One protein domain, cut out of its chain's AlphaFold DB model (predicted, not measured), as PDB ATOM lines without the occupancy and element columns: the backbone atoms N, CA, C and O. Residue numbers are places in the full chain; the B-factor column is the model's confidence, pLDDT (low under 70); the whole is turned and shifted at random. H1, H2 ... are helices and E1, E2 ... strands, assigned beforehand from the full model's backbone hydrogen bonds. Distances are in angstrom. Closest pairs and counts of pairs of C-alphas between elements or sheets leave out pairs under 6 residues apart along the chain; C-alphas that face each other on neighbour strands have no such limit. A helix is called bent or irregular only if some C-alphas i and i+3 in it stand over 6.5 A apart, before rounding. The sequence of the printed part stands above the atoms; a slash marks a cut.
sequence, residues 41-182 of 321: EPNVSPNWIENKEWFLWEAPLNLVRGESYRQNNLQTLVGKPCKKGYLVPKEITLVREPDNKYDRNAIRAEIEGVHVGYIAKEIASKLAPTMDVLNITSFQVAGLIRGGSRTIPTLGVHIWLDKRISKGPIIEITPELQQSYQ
ATOM      1  N   GLU A  41     251.582 144.130 157.092       90.94
ATOM      2  CA  GLU A  41     252.094 145.496 157.194       90.94
ATOM      3  C   GLU A  41     252.869 145.703 158.513       90.94
ATOM      4  O   GLU A  41     252.682 144.926 159.458       90.94
ATOM      5  N   PRO A  42     253.727 146.738 158.615       93.75
ATOM      6  CA  PRO A  42     254.283 147.174 159.892       93.75
ATOM      7  C   PRO A  42     253.175 147.443 160.917       93.75
ATOM      8  O   PRO A  42     252.196 148.123 160.614       93.75
ATOM      9  N   ASN A  43     253.336 146.916 162.129       92.19
ATOM     10  CA  ASN A  43     252.368 147.055 163.227       92.19
ATOM     11  C   ASN A  43     253.028 147.421 164.570       92.19
ATOM     12  O   ASN A  43     252.363 147.426 165.605       92.19
ATOM     13  N   VAL A  44     254.324 147.732 164.546       91.31
ATOM     14  CA  VAL A  44     255.114 148.187 165.691       91.31
ATOM     15  C   VAL A  44     255.362 149.695 165.566       91.31
ATOM     16  O   VAL A  44     255.664 150.194 164.483       91.31
ATOM     17  N   SER A  45     255.229 150.422 166.676       88.56
ATOM     18  CA  SER A  45     255.569 151.847 166.783       88.56
ATOM     19  C   SER A  45     257.041 152.098 166.425       88.56
ATOM     20  O   SER A  45     257.890 151.348 166.900       88.56
ATOM     21  N   PRO A  46     257.407 153.158 165.680       89.12
ATOM     22  CA  PRO A  46     258.814 153.458 165.389       89.12
ATOM     23  C   PRO A  46     259.706 153.637 166.628       89.12
ATOM     24  O   PRO A  46     260.902 153.395 166.538       89.12
ATOM     25  N   ASN A  47     259.130 154.016 167.778       89.69
ATOM     26  CA  ASN A  47     259.846 154.226 169.046       89.69
ATOM     27  C   ASN A  47     259.525 153.132 170.087       89.69
ATOM     28  O   ASN A  47     259.503 153.385 171.294       89.69
ATOM     29  N   TRP A  48     259.194 151.915 169.640       91.25
ATOM     30  CA  TRP A  48     258.768 150.809 170.509       91.25
ATOM     31  C   TRP A  48     259.797 150.422 171.580       91.25
ATOM     32  O   TRP A  48     259.423 149.901 172.635       91.25
ATOM     33  N   ILE A  49     261.085 150.668 171.317       89.81
ATOM     34  CA  ILE A  49     262.196 150.405 172.236       89.81
ATOM     35  C   ILE A  49     262.195 151.431 173.370       89.81
ATOM     36  O   ILE A  49     262.186 151.052 174.544       89.81
ATOM     37  N   GLU A  50     262.163 152.714 173.014       86.56
ATOM     38  CA  GLU A  50     262.199 153.877 173.903       86.56
ATOM     39  C   GLU A  50     260.947 153.928 174.783       86.56
ATOM     40  O   GLU A  50     261.043 154.099 176.001       86.56
ATOM     41  N   ASN A  51     259.782 153.684 174.173       79.31
ATOM     42  CA  ASN A  51     258.484 153.580 174.837       79.31
ATOM     43  C   ASN A  51     258.322 152.288 175.661       79.31
ATOM     44  O   ASN A  51     257.331 152.141 176.374       79.31
ATOM     45  N   LYS A  52     259.264 151.336 175.555       79.69
ATOM     46  CA  LYS A  52     259.250 150.029 176.242       79.69
ATOM     47  C   LYS A  52     258.019 149.169 175.921       79.69
ATOM     48  O   LYS A  52     257.661 148.287 176.698       79.69
ATOM     49  N   GLU A  53     257.392 149.373 174.761       82.62
ATOM     50  CA  GLU A  53     256.163 148.677 174.343       82.62
ATOM     51  C   GLU A  53     256.345 147.150 174.341       82.62
ATOM     52  O   GLU A  53     255.467 146.416 174.792       82.62
ATOM     53  N   TRP A  54     257.531 146.681 173.936       84.62
ATOM     54  CA  TRP A  54     257.932 145.266 173.943       84.62
ATOM     55  C   TRP A  54     257.834 144.566 175.287       84.62
ATOM     56  O   TRP A  54     257.738 143.342 175.354       84.62
ATOM     57  N   PHE A  55     257.884 145.338 176.363       77.12
ATOM     58  CA  PHE A  55     257.834 144.822 177.712       77.12
ATOM     59  C   PHE A  55     256.406 144.452 178.142       77.12
ATOM     60  O   PHE A  55     256.221 143.648 179.052       77.12
ATOM     61  N   LEU A  56     255.406 145.010 177.450       72.31
ATOM     62  CA  LEU A  56     253.976 144.758 177.649       72.31
ATOM     63  C   LEU A  56     253.435 143.666 176.705       72.31
ATOM     64  O   LEU A  56     252.267 143.292 176.803       72.31
ATOM     65  N   TRP A  57     254.246 143.177 175.760       81.88
ATOM     66  CA  TRP A  57     253.851 142.122 174.824       81.88
ATOM     67  C   TRP A  57     253.971 140.722 175.446       81.88
ATOM     68  O   TRP A  57     254.660 140.506 176.448       81.88
ATOM     69  N   GLU A  58     253.315 139.746 174.808       81.19
ATOM     70  CA  GLU A  58     253.458 138.324 175.137       81.19
ATOM     71  C   GLU A  58     254.914 137.836 175.041       81.19
ATOM     72  O   GLU A  58     255.801 138.519 174.527       81.19
ATOM     73  N   ALA A  59     255.171 136.615 175.515       84.88
ATOM     74  CA  ALA A  59     256.506 136.035 175.505       84.88
ATOM     75  C   ALA A  59     257.112 135.976 174.081       84.88
ATOM     76  O   ALA A  59     256.492 135.412 173.176       84.88
ATOM     77  N   PRO A  60     258.345 136.474 173.878       92.31
ATOM     78  CA  PRO A  60     259.078 136.293 172.630       92.31
ATOM     79  C   PRO A  60     259.432 134.815 172.438       92.31
ATOM     80  O   PRO A  60     259.620 134.073 173.405       92.31
ATOM     81  N   LEU A  61     259.595 134.382 171.190       93.19
ATOM     82  CA  LEU A  61     259.909 132.992 170.874       93.19
ATOM     83  C   LEU A  61     261.407 132.802 170.622       93.19
ATOM     84  O   LEU A  61     262.053 133.567 169.902       93.19
ATOM     85  N   ASN A  62     261.961 131.732 171.187       95.31
ATOM     86  CA  ASN A  62     263.345 131.318 170.976       95.31
ATOM     87  C   ASN A  62     263.480 130.592 169.623       95.31
ATOM     88  O   ASN A  62     263.648 129.371 169.589       95.31
ATOM     89  N   LEU A  63     263.337 131.338 168.520       96.25
ATOM     90  CA  LEU A  63     263.336 130.816 167.144       96.25
ATOM     91  C   LEU A  63     264.671 130.944 166.413       96.25
ATOM     92  O   LEU A  63     264.848 130.273 165.398       96.25
ATOM     93  N   VAL A  64     265.592 131.792 166.876       97.25
ATOM     94  CA  VAL A  64     266.935 131.860 166.287       97.25
ATOM     95  C   VAL A  64     267.723 130.627 166.733       97.25
ATOM     96  O   VAL A  64     267.497 130.079 167.805       97.25
ATOM     97  N   ARG A  65     268.567 130.093 165.856       96.31
ATOM     98  CA  ARG A  65     269.340 128.870 166.067       96.31
ATOM     99  C   ARG A  65     270.766 129.060 165.573       96.31
ATOM    100  O   ARG A  65     271.015 129.684 164.541       96.31
ATOM    101  N   GLY A  66     271.707 128.454 166.294       93.94
ATOM    102  CA  GLY A  66     273.137 128.520 165.992       93.94
ATOM    103  C   GLY A  66     273.874 129.683 166.664       93.94
ATOM    104  O   GLY A  66     275.051 129.887 166.374       93.94
ATOM    105  N   GLU A  67     273.236 130.400 167.593       94.56
ATOM    106  CA  GLU A  67     273.830 131.512 168.349       94.56
ATOM    107  C   GLU A  67     275.074 131.087 169.135       94.56
ATOM    108  O   GLU A  67     275.987 131.887 169.340       94.56
ATOM    109  N   SER A  68     275.167 129.815 169.533       91.69
ATOM    110  CA  SER A  68     276.366 129.224 170.145       91.69
ATOM    111  C   SER A  68     277.619 129.380 169.270       91.69
ATOM    112  O   SER A  68     278.700 129.640 169.791       91.69
ATOM    113  N   TYR A  69     277.476 129.328 167.942       93.75
ATOM    114  CA  TYR A  69     278.550 129.578 166.971       93.75
ATOM    115  C   TYR A  69     278.731 131.070 166.633       93.75
ATOM    116  O   TYR A  69     279.611 131.429 165.846       93.75
ATOM    117  N   ARG A  70     277.891 131.950 167.194       95.69
ATOM    118  CA  ARG A  70     277.837 133.401 166.934       95.69
ATOM    119  C   ARG A  70     278.008 134.242 168.204       95.69
ATOM    120  O   ARG A  70     277.754 135.440 168.183       95.69
ATOM    121  N   GLN A  71     278.504 133.660 169.299       96.81
ATOM    122  CA  GLN A  71     278.691 134.377 170.569       96.81
ATOM    123  C   GLN A  71     279.579 135.622 170.438       96.81
ATOM    124  O   GLN A  71     279.270 136.639 171.050       96.81
ATOM    125  N   ASN A  72     280.630 135.590 169.611       95.88
ATOM    126  CA  ASN A  72     281.472 136.769 169.365       95.88
ATOM    127  C   ASN A  72     280.686 137.900 168.676       95.88
ATOM    128  O   ASN A  72     280.795 139.050 169.084       95.88
ATOM    129  N   ASN A  73     279.847 137.558 167.694       96.75
ATOM    130  CA  ASN A  73     278.975 138.492 166.976       96.75
ATOM    131  C   ASN A  73     277.910 139.110 167.898       96.75
ATOM    132  O   ASN A  73     277.584 140.288 167.793       96.75
ATOM    133  N   LEU A  74     277.381 138.333 168.846       96.31
ATOM    134  CA  LEU A  74     276.467 138.856 169.864       96.31
ATOM    135  C   LEU A  74     277.201 139.764 170.863       96.31
ATOM    136  O   LEU A  74     276.689 140.818 171.234       96.31
ATOM    137  N   GLN A  75     278.436 139.422 171.236       95.44
ATOM    138  CA  GLN A  75     279.266 140.254 172.111       95.44
ATOM    139  C   GLN A  75     279.722 141.569 171.460       95.44
ATOM    140  O   GLN A  75     279.984 142.516 172.196       95.44
ATOM    141  N   THR A  76     279.778 141.690 170.128       96.44
ATOM    142  CA  THR A  76     279.999 143.000 169.481       96.44
ATOM    143  C   THR A  76     278.786 143.929 169.576       96.44
ATOM    144  O   THR A  76     278.964 145.138 169.511       96.44
ATOM    145  N   LEU A  77     277.576 143.388 169.778       95.44
ATOM    146  CA  LEU A  77     276.324 144.156 169.850       95.44
ATOM    147  C   LEU A  77     275.963 144.614 171.276       95.44
ATOM    148  O   LEU A  77     275.307 145.641 171.438       95.44
ATOM    149  N   VAL A  78     276.351 143.853 172.312       93.69
ATOM    150  CA  VAL A  78     276.022 144.168 173.724       93.69
ATOM    151  C   VAL A  78     277.221 144.179 174.684       93.69
ATOM    152  O   VAL A  78     277.120 144.690 175.799       93.69
ATOM    153  N   GLY A  79     278.374 143.654 174.269       93.06
ATOM    154  CA  GLY A  79     279.562 143.484 175.107       93.06
ATOM    155  C   GLY A  79     279.749 142.062 175.655       93.06
ATOM    156  O   GLY A  79     278.951 141.155 175.427       93.06
ATOM    157  N   LYS A  80     280.860 141.861 176.374       92.56
ATOM    158  CA  LYS A  80     281.220 140.578 177.008       92.56
ATOM    159  C   LYS A  80     280.286 140.243 178.184       92.56
ATOM    160  O   LYS A  80     279.818 141.167 178.846       92.56
ATOM    161  N   PRO A  81     280.100 138.955 178.537       90.50
ATOM    162  CA  PRO A  81     279.240 138.549 179.646       90.50
ATOM    163  C   PRO A  81     279.470 139.323 180.957       90.50
ATOM    164  O   PRO A  81     280.588 139.400 181.479       90.50
ATOM    165  N   CYS A  82     278.397 139.895 181.505       85.62
ATOM    166  CA  CYS A  82     278.433 140.800 182.656       85.62
ATOM    167  C   CYS A  82     277.812 140.142 183.908       85.62
ATOM    168  O   CYS A  82     277.303 139.027 183.845       85.62
ATOM    169  N   LYS A  83     277.853 140.777 185.093       80.31
ATOM    170  CA  LYS A  83     277.377 140.129 186.342       80.31
ATOM    171  C   LYS A  83     275.913 139.660 186.261       80.31
ATOM    172  O   LYS A  83     275.607 138.601 186.796       80.31
ATOM    173  N   LYS A  84     275.044 140.442 185.616       76.12
ATOM    174  CA  LYS A  84     273.592 140.198 185.539       76.12
ATOM    175  C   LYS A  84     273.119 139.662 184.180       76.12
ATOM    176  O   LYS A  84     272.025 139.124 184.090       76.12
ATOM    177  N   GLY A  85     273.961 139.749 183.153       86.88
ATOM    178  CA  GLY A  85     273.566 139.500 181.773       86.88
ATOM    179  C   GLY A  85     272.864 140.694 181.134       86.88
ATOM    180  O   GLY A  85     272.936 141.822 181.624       86.88
ATOM    181  N   TYR A  86     272.218 140.412 180.013       87.38
ATOM    182  CA  TYR A  86     271.614 141.360 179.099       87.38
ATOM    183  C   TYR A  86     270.146 141.014 178.868       87.38
ATOM    184  O   TYR A  86     269.764 139.843 178.859       87.38
ATOM    185  N   LEU A  87     269.360 142.061 178.648       89.38
ATOM    186  CA  LEU A  87     267.987 142.028 178.166       89.38
ATOM    187  C   LEU A  87     267.812 143.292 177.316       89.38
ATOM    188  O   LEU A  87     267.465 144.351 177.833       89.38
ATOM    189  N   VAL A  88     268.190 143.206 176.041       91.50
ATOM    190  CA  VAL A  88     268.308 144.368 175.148       91.50
ATOM    191  C   VAL A  88     267.367 144.176 173.958       91.50
ATOM    192  O   VAL A  88     267.624 143.269 173.164       91.50
ATOM    193  N   PRO A  89     266.298 144.980 173.812       95.06
ATOM    194  CA  PRO A  89     265.443 144.939 172.629       95.06
ATOM    195  C   PRO A  89     266.238 145.371 171.389       95.06
ATOM    196  O   PRO A  89     267.094 146.256 171.462       95.06
ATOM    197  N   LYS A  90     265.983 144.716 170.258       97.38
ATOM    198  CA  LYS A  90     266.656 144.958 168.978       97.38
ATOM    199  C   LYS A  90     265.715 144.691 167.811       97.38
ATOM    200  O   LYS A  90     264.852 143.817 167.880       97.38
ATOM    201  N   GLU A  91     265.941 145.397 166.713       98.06
ATOM    202  CA  GLU A  91     265.346 145.064 165.423       98.06
ATOM    203  C   GLU A  91     266.097 143.881 164.807       98.06
ATOM    204  O   GLU A  91     267.330 143.884 164.733       98.06
ATOM    205  N   ILE A  92     265.361 142.859 164.376       98.38
ATOM    206  CA  ILE A  92     265.924 141.639 163.802       98.38
ATOM    207  C   ILE A  92     265.553 141.587 162.326       98.38
ATOM    208  O   ILE A  92     264.376 141.511 161.972       98.38
ATOM    209  N   THR A  93     266.561 141.601 161.459       98.62
ATOM    210  CA  THR A  93     266.374 141.452 160.013       98.62
ATOM    211  C   THR A  93     266.455 139.974 159.653       98.62
ATOM    212  O   THR A  93     267.449 139.304 159.935       98.62
ATOM    213  N   LEU A  94     265.394 139.451 159.043       98.50
ATOM    214  CA  LEU A  94     265.286 138.072 158.583       98.50
ATOM    215  C   LEU A  94     265.525 138.037 157.073       98.50
ATOM    216  O   LEU A  94     264.697 138.518 156.303       98.50
ATOM    217  N   VAL A  95     266.670 137.497 156.660       98.56
ATOM    218  CA  VAL A  95     267.177 137.505 155.281       98.56
ATOM    219  C   VAL A  95     267.075 136.108 154.677       98.56
ATOM    220  O   VAL A  95     267.580 135.135 155.232       98.56
ATOM    221  N   ARG A  96     266.431 135.991 153.519       98.38
ATOM    222  CA  ARG A  96     266.276 134.736 152.782       98.38
ATOM    223  C   ARG A  96     267.612 134.294 152.176       98.38
ATOM    224  O   ARG A  96     268.246 135.061 151.461       98.38
ATOM    225  N   GLU A  97     268.016 133.049 152.423       98.00
ATOM    226  CA  GLU A  97     269.273 132.482 151.913       98.00
ATOM    227  C   GLU A  97     268.994 131.170 151.140       98.00
ATOM    228  O   GLU A  97     269.127 130.080 151.698       98.00
ATOM    229  N   PRO A  98     268.530 131.239 149.874       97.12
ATOM    230  CA  PRO A  98     268.085 130.062 149.118       97.12
ATOM    231  C   PRO A  98     269.238 129.136 148.714       97.12
ATOM    232  O   PRO A  98     269.064 127.919 148.691       97.12
ATOM    233  N   ASP A  99     270.421 129.704 148.470       96.62
ATOM    234  CA  ASP A  99     271.636 128.992 148.059       96.62
ATOM    235  C   ASP A  99     272.451 128.447 149.250       96.62
ATOM    236  O   ASP A  99     273.610 128.047 149.108       96.62
ATOM    237  N   ASN A 100     271.869 128.428 150.456       96.44
ATOM    238  CA  ASN A 100     272.532 127.885 151.632       96.44
ATOM    239  C   ASN A 100     272.786 126.375 151.470       96.44
ATOM    240  O   ASN A 100     271.864 125.568 151.346       96.44
ATOM    241  N   LYS A 101     274.062 125.982 151.551       96.00
ATOM    242  CA  LYS A 101     274.533 124.600 151.338       96.00
ATOM    243  C   LYS A 101     273.985 123.533 152.304       96.00
ATOM    244  O   LYS A 101     274.238 122.354 152.074       96.00
ATOM    245  N   TYR A 102     273.309 123.914 153.390       94.69
ATOM    246  CA  TYR A 102     272.760 122.983 154.385       94.69
ATOM    247  C   TYR A 102     271.230 122.930 154.378       94.69
ATOM    248  O   TYR A 102     270.658 121.864 154.613       94.69
ATOM    249  N   ASP A 103     270.564 124.056 154.118       96.75
ATOM    250  CA  ASP A 103     269.106 124.127 154.050       96.75
ATOM    251  C   ASP A 103     268.640 125.144 153.002       96.75
ATOM    252  O   ASP A 103     268.737 126.351 153.200       96.75
ATOM    253  N   ARG A 104     268.040 124.653 151.913       96.94
ATOM    254  CA  ARG A 104     267.410 125.477 150.864       96.94
ATOM    255  C   ARG A 104     266.354 126.460 151.384       96.94
ATOM    256  O   ARG A 104     266.030 127.424 150.695       96.94
ATOM    257  N   ASN A 105     265.782 126.208 152.562       97.88
ATOM    258  CA  ASN A 105     264.782 127.059 153.205       97.88
ATOM    259  C   ASN A 105     265.409 128.029 154.219       97.88
ATOM    260  O   ASN A 105     264.670 128.682 154.950       97.88
ATOM    261  N   ALA A 106     266.742 128.127 154.299       98.31
ATOM    262  CA  ALA A 106     267.415 128.963 155.283       98.31
ATOM    263  C   ALA A 106     266.945 130.425 155.226       98.31
ATOM    264  O   ALA A 106     266.794 131.039 154.160       98.31
ATOM    265  N   ILE A 107     266.731 130.969 156.423       98.62
ATOM    266  CA  ILE A 107     266.453 132.379 156.677       98.62
ATOM    267  C   ILE A 107     267.425 132.800 157.775       98.62
ATOM    268  O   ILE A 107     267.350 132.313 158.906       98.62
ATOM    269  N   ARG A 108     268.383 133.643 157.411       98.44
ATOM    270  CA  ARG A 108     269.425 134.181 158.280       98.44
ATOM    271  C   ARG A 108     268.843 135.292 159.148       98.44
ATOM    272  O   ARG A 108     268.098 136.130 158.655       98.44
ATOM    273  N   ALA A 109     269.179 135.295 160.431       98.56
ATOM    274  CA  ALA A 109     268.835 136.360 161.362       98.56
ATOM    275  C   ALA A 109     270.039 137.292 161.550       98.56
ATOM    276  O   ALA A 109     271.154 136.840 161.843       98.56
ATOM    277  N   GLU A 110     269.797 138.590 161.403       98.56
ATOM    278  CA  GLU A 110     270.781 139.662 161.539       98.56
ATOM    279  C   GLU A 110     270.300 140.753 162.495       98.56
ATOM    280  O   GLU A 110     269.109 141.050 162.573       98.56
ATOM    281  N   ILE A 111     271.247 141.382 163.188       98.44
ATOM    282  CA  ILE A 111     271.040 142.578 164.010       98.44
ATOM    283  C   ILE A 111     272.107 143.578 163.583       98.44
ATOM    284  O   ILE A 111     273.283 143.229 163.604       98.44
ATOM    285  N   GLU A 112     271.725 144.784 163.153       96.31
ATOM    286  CA  GLU A 112     272.677 145.804 162.662       96.31
ATOM    287  C   GLU A 112     273.614 145.271 161.544       96.31
ATOM    288  O   GLU A 112     274.797 145.591 161.480       96.31
ATOM    289  N   GLY A 113     273.091 144.391 160.675       96.06
ATOM    290  CA  GLY A 113     273.848 143.698 159.614       96.06
ATOM    291  C   GLY A 113     274.759 142.558 160.100       96.06
ATOM    292  O   GLY A 113     275.384 141.863 159.298       96.06
ATOM    293  N   VAL A 114     274.839 142.320 161.410       97.75
ATOM    294  CA  VAL A 114     275.632 141.243 162.007       97.75
ATOM    295  C   VAL A 114     274.809 139.953 162.061       97.75
ATOM    296  O   VAL A 114     273.791 139.877 162.744       97.75
ATOM    297  N   HIS A 115     275.277 138.900 161.390       98.06
ATOM    298  CA  HIS A 115     274.669 137.561 161.420       98.06
ATOM    299  C   HIS A 115     274.747 136.937 162.827       98.06
ATOM    300  O   HIS A 115     275.835 136.597 163.305       98.06
ATOM    301  N   VAL A 116     273.585 136.731 163.457       97.94
ATOM    302  CA  VAL A 116     273.440 136.169 164.816       97.94
ATOM    303  C   VAL A 116     272.965 134.712 164.855       97.94
ATOM    304  O   VAL A 116     273.281 134.000 165.804       97.94
ATOM    305  N   GLY A 117     272.283 134.231 163.814       98.00
ATOM    306  CA  GLY A 117     271.912 132.822 163.644       98.00
ATOM    307  C   GLY A 117     271.003 132.603 162.434       98.00
ATOM    308  O   GLY A 117     270.946 133.442 161.540       98.00
ATOM    309  N   TYR A 118     270.262 131.496 162.424       98.50
ATOM    310  CA  TYR A 118     269.217 131.190 161.437       98.50
ATOM    311  C   TYR A 118     267.878 130.930 162.126       98.50
ATOM    312  O   TYR A 118     267.855 130.482 163.266       98.50
ATOM    313  N   ILE A 119     266.758 131.160 161.444       97.94
ATOM    314  CA  ILE A 119     265.438 130.732 161.927       97.94
ATOM    315  C   ILE A 119     265.370 129.201 162.009       97.94
ATOM    316  O   ILE A 119     265.842 128.498 161.114       97.94
ATOM    317  N   ALA A 120     264.760 128.689 163.082       96.69
ATOM    318  CA  ALA A 120     264.524 127.267 163.306       96.69
ATOM    319  C   ALA A 120     263.859 126.601 162.092       96.69
ATOM    320  O   ALA A 120     262.913 127.137 161.508       96.69
ATOM    321  N   LYS A 121     264.361 125.422 161.718       95.06
ATOM    322  CA  LYS A 121     264.083 124.751 160.440       95.06
ATOM    323  C   LYS A 121     262.594 124.535 160.172       95.06
ATOM    324  O   LYS A 121     262.131 124.688 159.045       95.06
ATOM    325  N   GLU A 122     261.840 124.220 161.213       93.38
ATOM    326  CA  GLU A 122     260.404 123.967 161.178       93.38
ATOM    327  C   GLU A 122     259.647 125.232 160.746       93.38
ATOM    328  O   GLU A 122     258.791 125.179 159.861       93.38
ATOM    329  N   ILE A 123     260.026 126.384 161.307       94.69
ATOM    330  CA  ILE A 123     259.475 127.702 160.970       94.69
ATOM    331  C   ILE A 123     259.981 128.156 159.598       94.69
ATOM    332  O   ILE A 123     259.189 128.585 158.759       94.69
ATOM    333  N   ALA A 124     261.279 127.995 159.329       96.31
ATOM    334  CA  ALA A 124     261.896 128.353 158.056       96.31
ATOM    335  C   ALA A 124     261.252 127.597 156.876       96.31
ATOM    336  O   ALA A 124     260.967 128.197 155.844       96.31
ATOM    337  N   SER A 125     260.907 126.314 157.054       94.25
ATOM    338  CA  SER A 125     260.226 125.500 156.036       94.25
ATOM    339  C   SER A 125     258.826 125.999 155.654       94.25
ATOM    340  O   SER A 125     258.390 125.770 154.527       94.25
ATOM    341  N   LYS A 126     258.139 126.703 156.565       91.75
ATOM    342  CA  LYS A 126     256.838 127.348 156.320       91.75
ATOM    343  C   LYS A 126     256.992 128.753 155.737       91.75
ATOM    344  O   LYS A 126     256.193 129.168 154.906       91.75
ATOM    345  N   LEU A 127     258.010 129.480 156.190       93.19
ATOM    346  CA  LEU A 127     258.222 130.893 155.889       93.19
ATOM    347  C   LEU A 127     258.897 131.111 154.526       93.19
ATOM    348  O   LEU A 127     258.471 131.972 153.758       93.19
ATOM    349  N   ALA A 128     259.916 130.310 154.203       95.62
ATOM    350  CA  ALA A 128     260.718 130.457 152.991       95.62
ATOM    351  C   ALA A 128     259.914 130.316 151.682       95.62
ATOM    352  O   ALA A 128     260.068 131.186 150.830       95.62
ATOM    353  N   PRO A 129     259.002 129.332 151.505       93.44
ATOM    354  CA  PRO A 129     258.181 129.258 150.293       93.44
ATOM    355  C   PRO A 129     257.301 130.498 150.095       93.44
ATOM    356  O   PRO A 129     257.115 130.952 148.969       93.44
ATOM    357  N   THR A 130     256.788 131.073 151.186       91.94
ATOM    358  CA  THR A 130     255.973 132.295 151.159       91.94
ATOM    359  C   THR A 130     256.819 133.514 150.788       91.94
ATOM    360  O   THR A 130     256.395 134.313 149.957       91.94
ATOM    361  N   MET A 131     258.038 133.627 151.328       94.25
ATOM    362  CA  MET A 131     259.015 134.647 150.919       94.25
ATOM    363  C   MET A 131     259.361 134.537 149.427       94.25
ATOM    364  O   MET A 131     259.302 135.537 148.715       94.25
ATOM    365  N   ASP A 132     259.643 133.321 148.949       94.56
ATOM    366  CA  ASP A 132     260.021 133.042 147.560       94.56
ATOM    367  C   ASP A 132     258.878 133.380 146.578       94.56
ATOM    368  O   ASP A 132     259.119 133.951 145.516       94.56
ATOM    369  N   VAL A 133     257.618 133.080 146.930       92.00
ATOM    370  CA  VAL A 133     256.443 133.407 146.094       92.00
ATOM    371  C   VAL A 133     256.108 134.902 146.106       92.00
ATOM    372  O   VAL A 133     255.688 135.435 145.079       92.00
ATOM    373  N   LEU A 134     256.308 135.588 147.234       90.12
ATOM    374  CA  LEU A 134     256.095 137.036 147.362       90.12
ATOM    375  C   LEU A 134     257.282 137.880 146.865       90.12
ATOM    376  O   LEU A 134     257.190 139.106 146.867       90.12
ATOM    377  N   ASN A 135     258.389 137.248 146.454       93.19
ATOM    378  CA  ASN A 135     259.655 137.905 146.117       93.19
ATOM    379  C   ASN A 135     260.198 138.803 147.256       93.19
ATOM    380  O   ASN A 135     260.788 139.857 147.015       93.19
ATOM    381  N   ILE A 136     259.987 138.387 148.510       94.69
ATOM    382  CA  ILE A 136     260.499 139.069 149.707       94.69
ATOM    383  C   ILE A 136     261.862 138.466 150.044       94.69
ATOM    384  O   ILE A 136     261.949 137.336 150.517       94.69
ATOM    385  N   THR A 137     262.937 139.221 149.825       96.81
ATOM    386  CA  THR A 137     264.309 138.785 150.141       96.81
ATOM    387  C   THR A 137     264.682 139.016 151.604       96.81
ATOM    388  O   THR A 137     265.485 138.264 152.155       96.81
ATOM    389  N   SER A 138     264.083 140.007 152.266       98.00
ATOM    390  CA  SER A 138     264.213 140.219 153.707       98.00
ATOM    391  C   SER A 138     263.017 140.965 154.299       98.00
ATOM    392  O   SER A 138     262.265 141.625 153.581       98.00
ATOM    393  N   PHE A 139     262.831 140.848 155.615       97.81
ATOM    394  CA  PHE A 139     261.896 141.669 156.390       97.81
ATOM    395  C   PHE A 139     262.363 141.811 157.845       97.81
ATOM    396  O   PHE A 139     263.190 141.029 158.312       97.81
ATOM    397  N   GLN A 140     261.836 142.802 158.561       98.19
ATOM    398  CA  GLN A 140     262.233 143.137 159.927       98.19
ATOM    399  C   GLN A 140     261.122 142.871 160.941       98.19
ATOM    400  O   GLN A 140     259.943 143.171 160.713       98.19
ATOM    401  N   VAL A 141     261.526 142.334 162.088       97.88
ATOM    402  CA  VAL A 141     260.661 142.033 163.229       97.88
ATOM    403  C   VAL A 141     261.287 142.519 164.528       97.88
ATOM    404  O   VAL A 141     262.509 142.653 164.625       97.88
ATOM    405  N   ALA A 142     260.459 142.753 165.541       97.75
ATOM    406  CA  ALA A 142     260.962 143.038 166.875       97.75
ATOM    407  C   ALA A 142     261.576 141.780 167.513       97.75
ATOM    408  O   ALA A 142     261.094 140.656 167.344       97.75
ATOM    409  N   GLY A 143     262.627 141.966 168.304       96.94
ATOM    410  CA  GLY A 143     263.242 140.906 169.089       96.94
ATOM    411  C   GLY A 143     264.130 141.459 170.190       96.94
ATOM    412  O   GLY A 143     264.042 142.628 170.567       96.94
ATOM    413  N   LEU A 144     264.976 140.599 170.743       95.00
ATOM    414  CA  LEU A 144     265.860 140.939 171.851       95.00
ATOM    415  C   LEU A 144     267.078 140.017 171.936       95.00
ATOM    416  O   LEU A 144     267.032 138.844 171.559       95.00
ATOM    417  N   ILE A 145     268.139 140.540 172.539       94.88
ATOM    418  CA  ILE A 145     269.299 139.780 173.001       94.88
ATOM    419  C   ILE A 145     269.131 139.534 174.506       94.88
ATOM    420  O   ILE A 145     268.943 140.483 175.272       94.88
ATOM    421  N   ARG A 146     269.208 138.268 174.935       90.62
ATOM    422  CA  ARG A 146     269.059 137.850 176.343       90.62
ATOM    423  C   ARG A 146     270.180 136.913 176.789       90.62
ATOM    424  O   ARG A 146     270.725 136.165 175.983       90.62
ATOM    425  N   GLY A 147     270.504 136.924 178.082       89.44
ATOM    426  CA  GLY A 147     271.496 136.024 178.685       89.44
ATOM    427  C   GLY A 147     272.859 136.691 178.868       89.44
ATOM    428  O   GLY A 147     272.929 137.885 179.141       89.44
ATOM    429  N   GLY A 148     273.959 135.946 178.757       88.19
ATOM    430  CA  GLY A 148     275.305 136.511 178.906       88.19
ATOM    431  C   GLY A 148     275.641 136.965 180.331       88.19
ATOM    432  O   GLY A 148     276.336 137.965 180.515       88.19
ATOM    433  N   SER A 149     275.139 136.272 181.354       86.56
ATOM    434  CA  SER A 149     275.519 136.528 182.747       86.56
ATOM    435  C   SER A 149     276.839 135.826 183.097       86.56
ATOM    436  O   SER A 149     277.245 134.873 182.440       86.56
ATOM    437  N   ARG A 150     277.531 136.233 184.168       83.12
ATOM    438  CA  ARG A 150     278.765 135.542 184.608       83.12
ATOM    439  C   ARG A 150     278.539 134.078 185.007       83.12
ATOM    440  O   ARG A 150     279.491 133.309 184.985       83.12
ATOM    441  N   THR A 151     277.316 133.707 185.387       78.56
ATOM    442  CA  THR A 151     276.939 132.324 185.716       78.56
ATOM    443  C   THR A 151     276.463 131.535 184.497       78.56
ATOM    444  O   THR A 151     276.672 130.328 184.447       78.56
ATOM    445  N   ILE A 152     275.843 132.199 183.516       84.62
ATOM    446  CA  ILE A 152     275.361 131.616 182.258       84.62
ATOM    447  C   ILE A 152     275.798 132.558 181.116       84.62
ATOM    448  O   ILE A 152     275.038 133.446 180.716       84.62
ATOM    449  N   PRO A 153     277.039 132.416 180.606       87.25
ATOM    450  CA  PRO A 153     277.670 133.402 179.720       87.25
ATOM    451  C   PRO A 153     277.159 133.379 178.276       87.25
ATOM    452  O   PRO A 153     277.612 134.177 177.460       87.25
ATOM    453  N   THR A 154     276.225 132.489 177.949       91.19
ATOM    454  CA  THR A 154     275.627 132.373 176.619       91.19
ATOM    455  C   THR A 154     274.592 133.466 176.372       91.19
ATOM    456  O   THR A 154     273.633 133.599 177.134       91.19
ATOM    457  N   LEU A 155     274.765 134.210 175.282       93.44
ATOM    458  CA  LEU A 155     273.772 135.114 174.702       93.44
ATOM    459  C   LEU A 155     272.865 134.334 173.737       93.44
ATOM    460  O   LEU A 155     273.360 133.518 172.959       93.44
ATOM    461  N   GLY A 156     271.562 134.600 173.762       94.56
ATOM    462  CA  GLY A 156     270.573 134.084 172.809       94.56
ATOM    463  C   GLY A 156     269.754 135.216 172.189       94.56
ATOM    464  O   GLY A 156     269.728 136.327 172.730       94.56
ATOM    465  N   VAL A 157     269.094 134.936 171.061       97.00
ATOM    466  CA  VAL A 157     268.234 135.907 170.367       97.00
ATOM    467  C   VAL A 157     266.811 135.375 170.301       97.00
ATOM    468  O   VAL A 157     266.542 134.342 169.690       97.00
ATOM    469  N   HIS A 158     265.879 136.089 170.925       96.12
ATOM    470  CA  HIS A 158     264.458 135.746 170.883       96.12
ATOM    471  C   HIS A 158     263.711 136.791 170.057       96.12
ATOM    472  O   HIS A 158     264.076 137.966 170.066       96.12
ATOM    473  N   ILE A 159     262.680 136.364 169.330       96.75
ATOM    474  CA  ILE A 159     261.972 137.216 168.370       96.75
ATOM    475  C   ILE A 159     260.468 137.143 168.574       96.75
ATOM    476  O   ILE A 159     259.919 136.088 168.900       96.75
ATOM    477  N   TRP A 160     259.800 138.252 168.293       94.62
ATOM    478  CA  TRP A 160     258.375 138.257 168.032       94.62
ATOM    479  C   TRP A 160     258.158 138.159 166.527       94.62
ATOM    480  O   TRP A 160     258.414 139.091 165.770       94.62
ATOM    481  N   LEU A 161     257.621 137.022 166.085       92.75
ATOM    482  CA  LEU A 161     256.756 137.045 164.908       92.75
ATOM    483  C   LEU A 161     255.424 137.723 165.312       92.75
ATOM    484  O   LEU A 161     255.272 138.122 166.458       92.75
ATOM    485  N   ASP A 162     254.518 137.982 164.369       90.81
ATOM    486  CA  ASP A 162     253.466 139.019 164.488       90.81
ATOM    487  C   ASP A 162     253.983 140.478 164.578       90.81
ATOM    488  O   ASP A 162     253.546 141.290 163.768       90.81
ATOM    489  N   LYS A 163     254.949 140.813 165.452       94.19
ATOM    490  CA  LYS A 163     255.472 142.188 165.638       94.19
ATOM    491  C   LYS A 163     256.400 142.618 164.490       94.19
ATOM    492  O   LYS A 163     257.606 142.362 164.493       94.19
ATOM    493  N   ARG A 164     255.814 143.232 163.463       94.56
ATOM    494  CA  ARG A 164     256.428 143.660 162.198       94.56
ATOM    495  C   ARG A 164     256.924 145.103 162.266       94.56
ATOM    496  O   ARG A 164     256.145 146.019 162.515       94.56
ATOM    497  N   ILE A 165     258.204 145.286 161.944       96.62
ATOM    498  CA  ILE A 165     258.838 146.601 161.745       96.62
ATOM    499  C   ILE A 165     258.805 146.969 160.253       96.62
ATOM    500  O   ILE A 165     258.524 148.109 159.894       96.62
ATOM    501  N   SER A 166     258.991 145.985 159.363       96.25
ATOM    502  CA  SER A 166     258.772 146.139 157.921       96.25
ATOM    503  C   SER A 166     257.631 145.246 157.429       96.25
ATOM    504  O   SER A 166     257.252 144.273 158.086       96.25
ATOM    505  N   LYS A 167     257.144 145.521 156.209       94.31
ATOM    506  CA  LYS A 167     256.296 144.579 155.466       94.31
ATOM    507  C   LYS A 167     256.976 143.206 155.403       94.31
ATOM    508  O   LYS A 167     258.185 143.138 155.176       94.31
ATOM    509  N   GLY A 168     256.213 142.129 155.572       92.62
ATOM    510  CA  GLY A 168     256.731 140.759 155.531       92.62
ATOM    511  C   GLY A 168     255.626 139.706 155.390       92.62
ATOM    512  O   GLY A 168     254.452 140.031 155.546       92.62
ATOM    513  N   PRO A 169     255.955 138.437 155.113       91.44
ATOM    514  CA  PRO A 169     254.963 137.364 155.028       91.44
ATOM    515  C   PRO A 169     254.197 137.171 156.352       91.44
ATOM    516  O   PRO A 169     254.777 137.259 157.446       91.44
ATOM    517  N   ILE A 170     252.904 136.853 156.258       86.19
ATOM    518  CA  ILE A 170     252.142 136.281 157.378       86.19
ATOM    519  C   ILE A 170     252.640 134.853 157.643       86.19
ATOM    520  O   ILE A 170     253.006 134.118 156.724       86.19
ATOM    521  N   ILE A 171     252.675 134.464 158.918       82.00
ATOM    522  CA  ILE A 171     252.973 133.097 159.340       82.00
ATOM    523  C   ILE A 171     252.122 132.718 160.546       82.00
ATOM    524  O   ILE A 171     252.190 133.359 161.591       82.00
ATOM    525  N   GLU A 172     251.371 131.634 160.399       79.00
ATOM    526  CA  GLU A 172     250.654 130.991 161.494       79.00
ATOM    527  C   GLU A 172     251.569 129.956 162.166       79.00
ATOM    528  O   GLU A 172     252.027 128.979 161.558       79.00
ATOM    529  N   ILE A 173     251.858 130.188 163.445       80.56
ATOM    530  CA  ILE A 173     252.562 129.245 164.312       80.56
ATOM    531  C   ILE A 173     251.483 128.461 165.056       80.56
ATOM    532  O   ILE A 173     250.584 129.053 165.644       80.56
ATOM    533  N   THR A 174     251.540 127.129 165.013       82.56
ATOM    534  CA  THR A 174     250.557 126.315 165.741       82.56
ATOM    535  C   THR A 174     250.871 126.347 167.243       82.56
ATOM    536  O   THR A 174     252.048 126.484 167.598       82.56
ATOM    537  N   PRO A 175     249.876 126.201 168.140       80.88
ATOM    538  CA  PRO A 175     250.097 126.292 169.586       80.88
ATOM    539  C   PRO A 175     251.181 125.339 170.115       80.88
ATOM    540  O   PRO A 175     251.914 125.686 171.037       80.88
ATOM    541  N   GLU A 176     251.342 124.166 169.500       80.56
ATOM    542  CA  GLU A 176     252.344 123.160 169.879       80.56
ATOM    543  C   GLU A 176     253.770 123.629 169.552       80.56
ATOM    544  O   GLU A 176     254.692 123.419 170.340       80.56
ATOM    545  N   LEU A 177     253.950 124.302 168.409       80.00
ATOM    546  CA  LEU A 177     255.221 124.933 168.040       80.00
ATOM    547  C   LEU A 177     255.477 126.183 168.887       80.00
ATOM    548  O   LEU A 177     256.602 126.415 169.315       80.00
ATOM    549  N   GLN A 178     254.447 126.977 169.180       82.69
ATOM    550  CA  GLN A 178     254.592 128.121 170.079       82.69
ATOM    551  C   GLN A 178     255.054 127.666 171.473       82.69
ATOM    552  O   GLN A 178     255.965 128.268 172.039       82.69
ATOM    553  N   GLN A 179     254.510 126.554 171.982       80.69
ATOM    554  CA  GLN A 179     254.927 125.956 173.249       80.69
ATOM    555  C   GLN A 179     256.366 125.410 173.213       80.69
ATOM    556  O   GLN A 179     257.098 125.594 174.184       80.69
ATOM    557  N   SER A 180     256.812 124.778 172.117       84.56
ATOM    558  CA  SER A 180     258.181 124.233 172.028       84.56
ATOM    559  C   SER A 180     259.280 125.302 171.945       84.56
ATOM    560  O   SER A 180     260.439 125.014 172.252       84.56
ATOM    561  N   TYR A 181     258.926 126.534 171.565       87.12
ATOM    562  CA  TYR A 181     259.832 127.686 171.497       87.12
ATOM    563  C   TYR A 181     259.560 128.760 172.563       87.12
ATOM    564  O   TYR A 181     260.198 129.819 172.537       87.12
ATOM    565  N   GLN A 182     258.645 128.500 173.501       84.75
ATOM    566  CA  GLN A 182     258.297 129.425 174.574       84.75
ATOM    567  C   GLN A 182     259.488 129.658 175.516       84.75
ATOM    568  O   GLN A 182     260.218 128.734 175.876       84.75
TER     569      GLN A 182
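Overview. This is residues 41 to 182 of the 321 residues of a protein of Caldicellulosiruptor hydrothermalis (strain DSM 18901 / VKM B-2411 / 108) (UniProt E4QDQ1). One antiparallel sheet of five strands, strongly twisted and curled like part of a barrel, folds back on itself, with E3 and E2 facing E4 and E5 and E1 as the hinge. H1 packs across the edge strands E3 and E5, H2 packs on the sheet near the end of E1 and the beginning of E2, and the short H3 is off the sheet. The printed part has 142 residues, with three named helices and five named strands that follow along the chain as H1, E1, E2, E3, H2, E4, E5, H3, and 74 residues are in named elements; the class is mixed, helices and strands, and the sheet runs E3, E2, E1, E4, E5. It is compact, with a radius of gyration of the C-alphas of 14.7 A and spans of 46 by 36 by 30 A.

Arrangement. E1, residues 86 to 96, is the antiparallel neighbour of E4, residues 138 to 147, with N 90 and O 143 at 2.9 A. On the other side of E1 is E2, residues 107 to 111, with N 95 and O 108 at 2.8 A. E3, residues 114 to 119, follows E2 in a hairpin, with N 109 and O 117 at 2.8 A; E1, E2 and E3 form a meander, each strand the antiparallel neighbour of the one before. E4 and E5, residues 155 to 164, form a hairpin, with N 158 and O 144 at 3.1 A. H1, residues 67 to 78, is on the sheet; the C-alphas of Glu 67 and Gly 117 are its closest to E3, 5.2 A. H2, residues 121 to 134, is on the sheet at a height of 9.5 A over it, and the C-alphas of Ala 124 and Ile 107 are its closest to E2, 6.2 A. H3, residues 175 to 180, is not on the sheet. Every O i to N i+4 pair is within hydrogen-bond range in H3, against 5 of 8 in H1 and 7 of 10 in H2.

Along the chain. H1 begins at C-alpha 67, (273.830, 131.512, 168.349), and is irregular, with C-alphas 69 and 72 8.1 A apart. E1 is 27.7 A long and bends by 66 degrees at residue 89; E4 is 26.4 A long and bends by 63 degrees at residue 141; E5 is 23.0 A long and bends by 78 degrees at residue 161. H2 is 19.6 A long. H3 ends at C-alpha 180, (258.181, 124.233, 172.028).

Size, cuts and confidence. The C-alphas farthest apart, those of Lys 83 and Val 133, are 45.9 A apart. Residues 41 to 66 have no named element, though residues 64 to 65 pair antiparallel with residues 118 to 119 of E3. The printed part has no cut and no long link; its mean pLDDT is 92.0 and no printed residue is under 70.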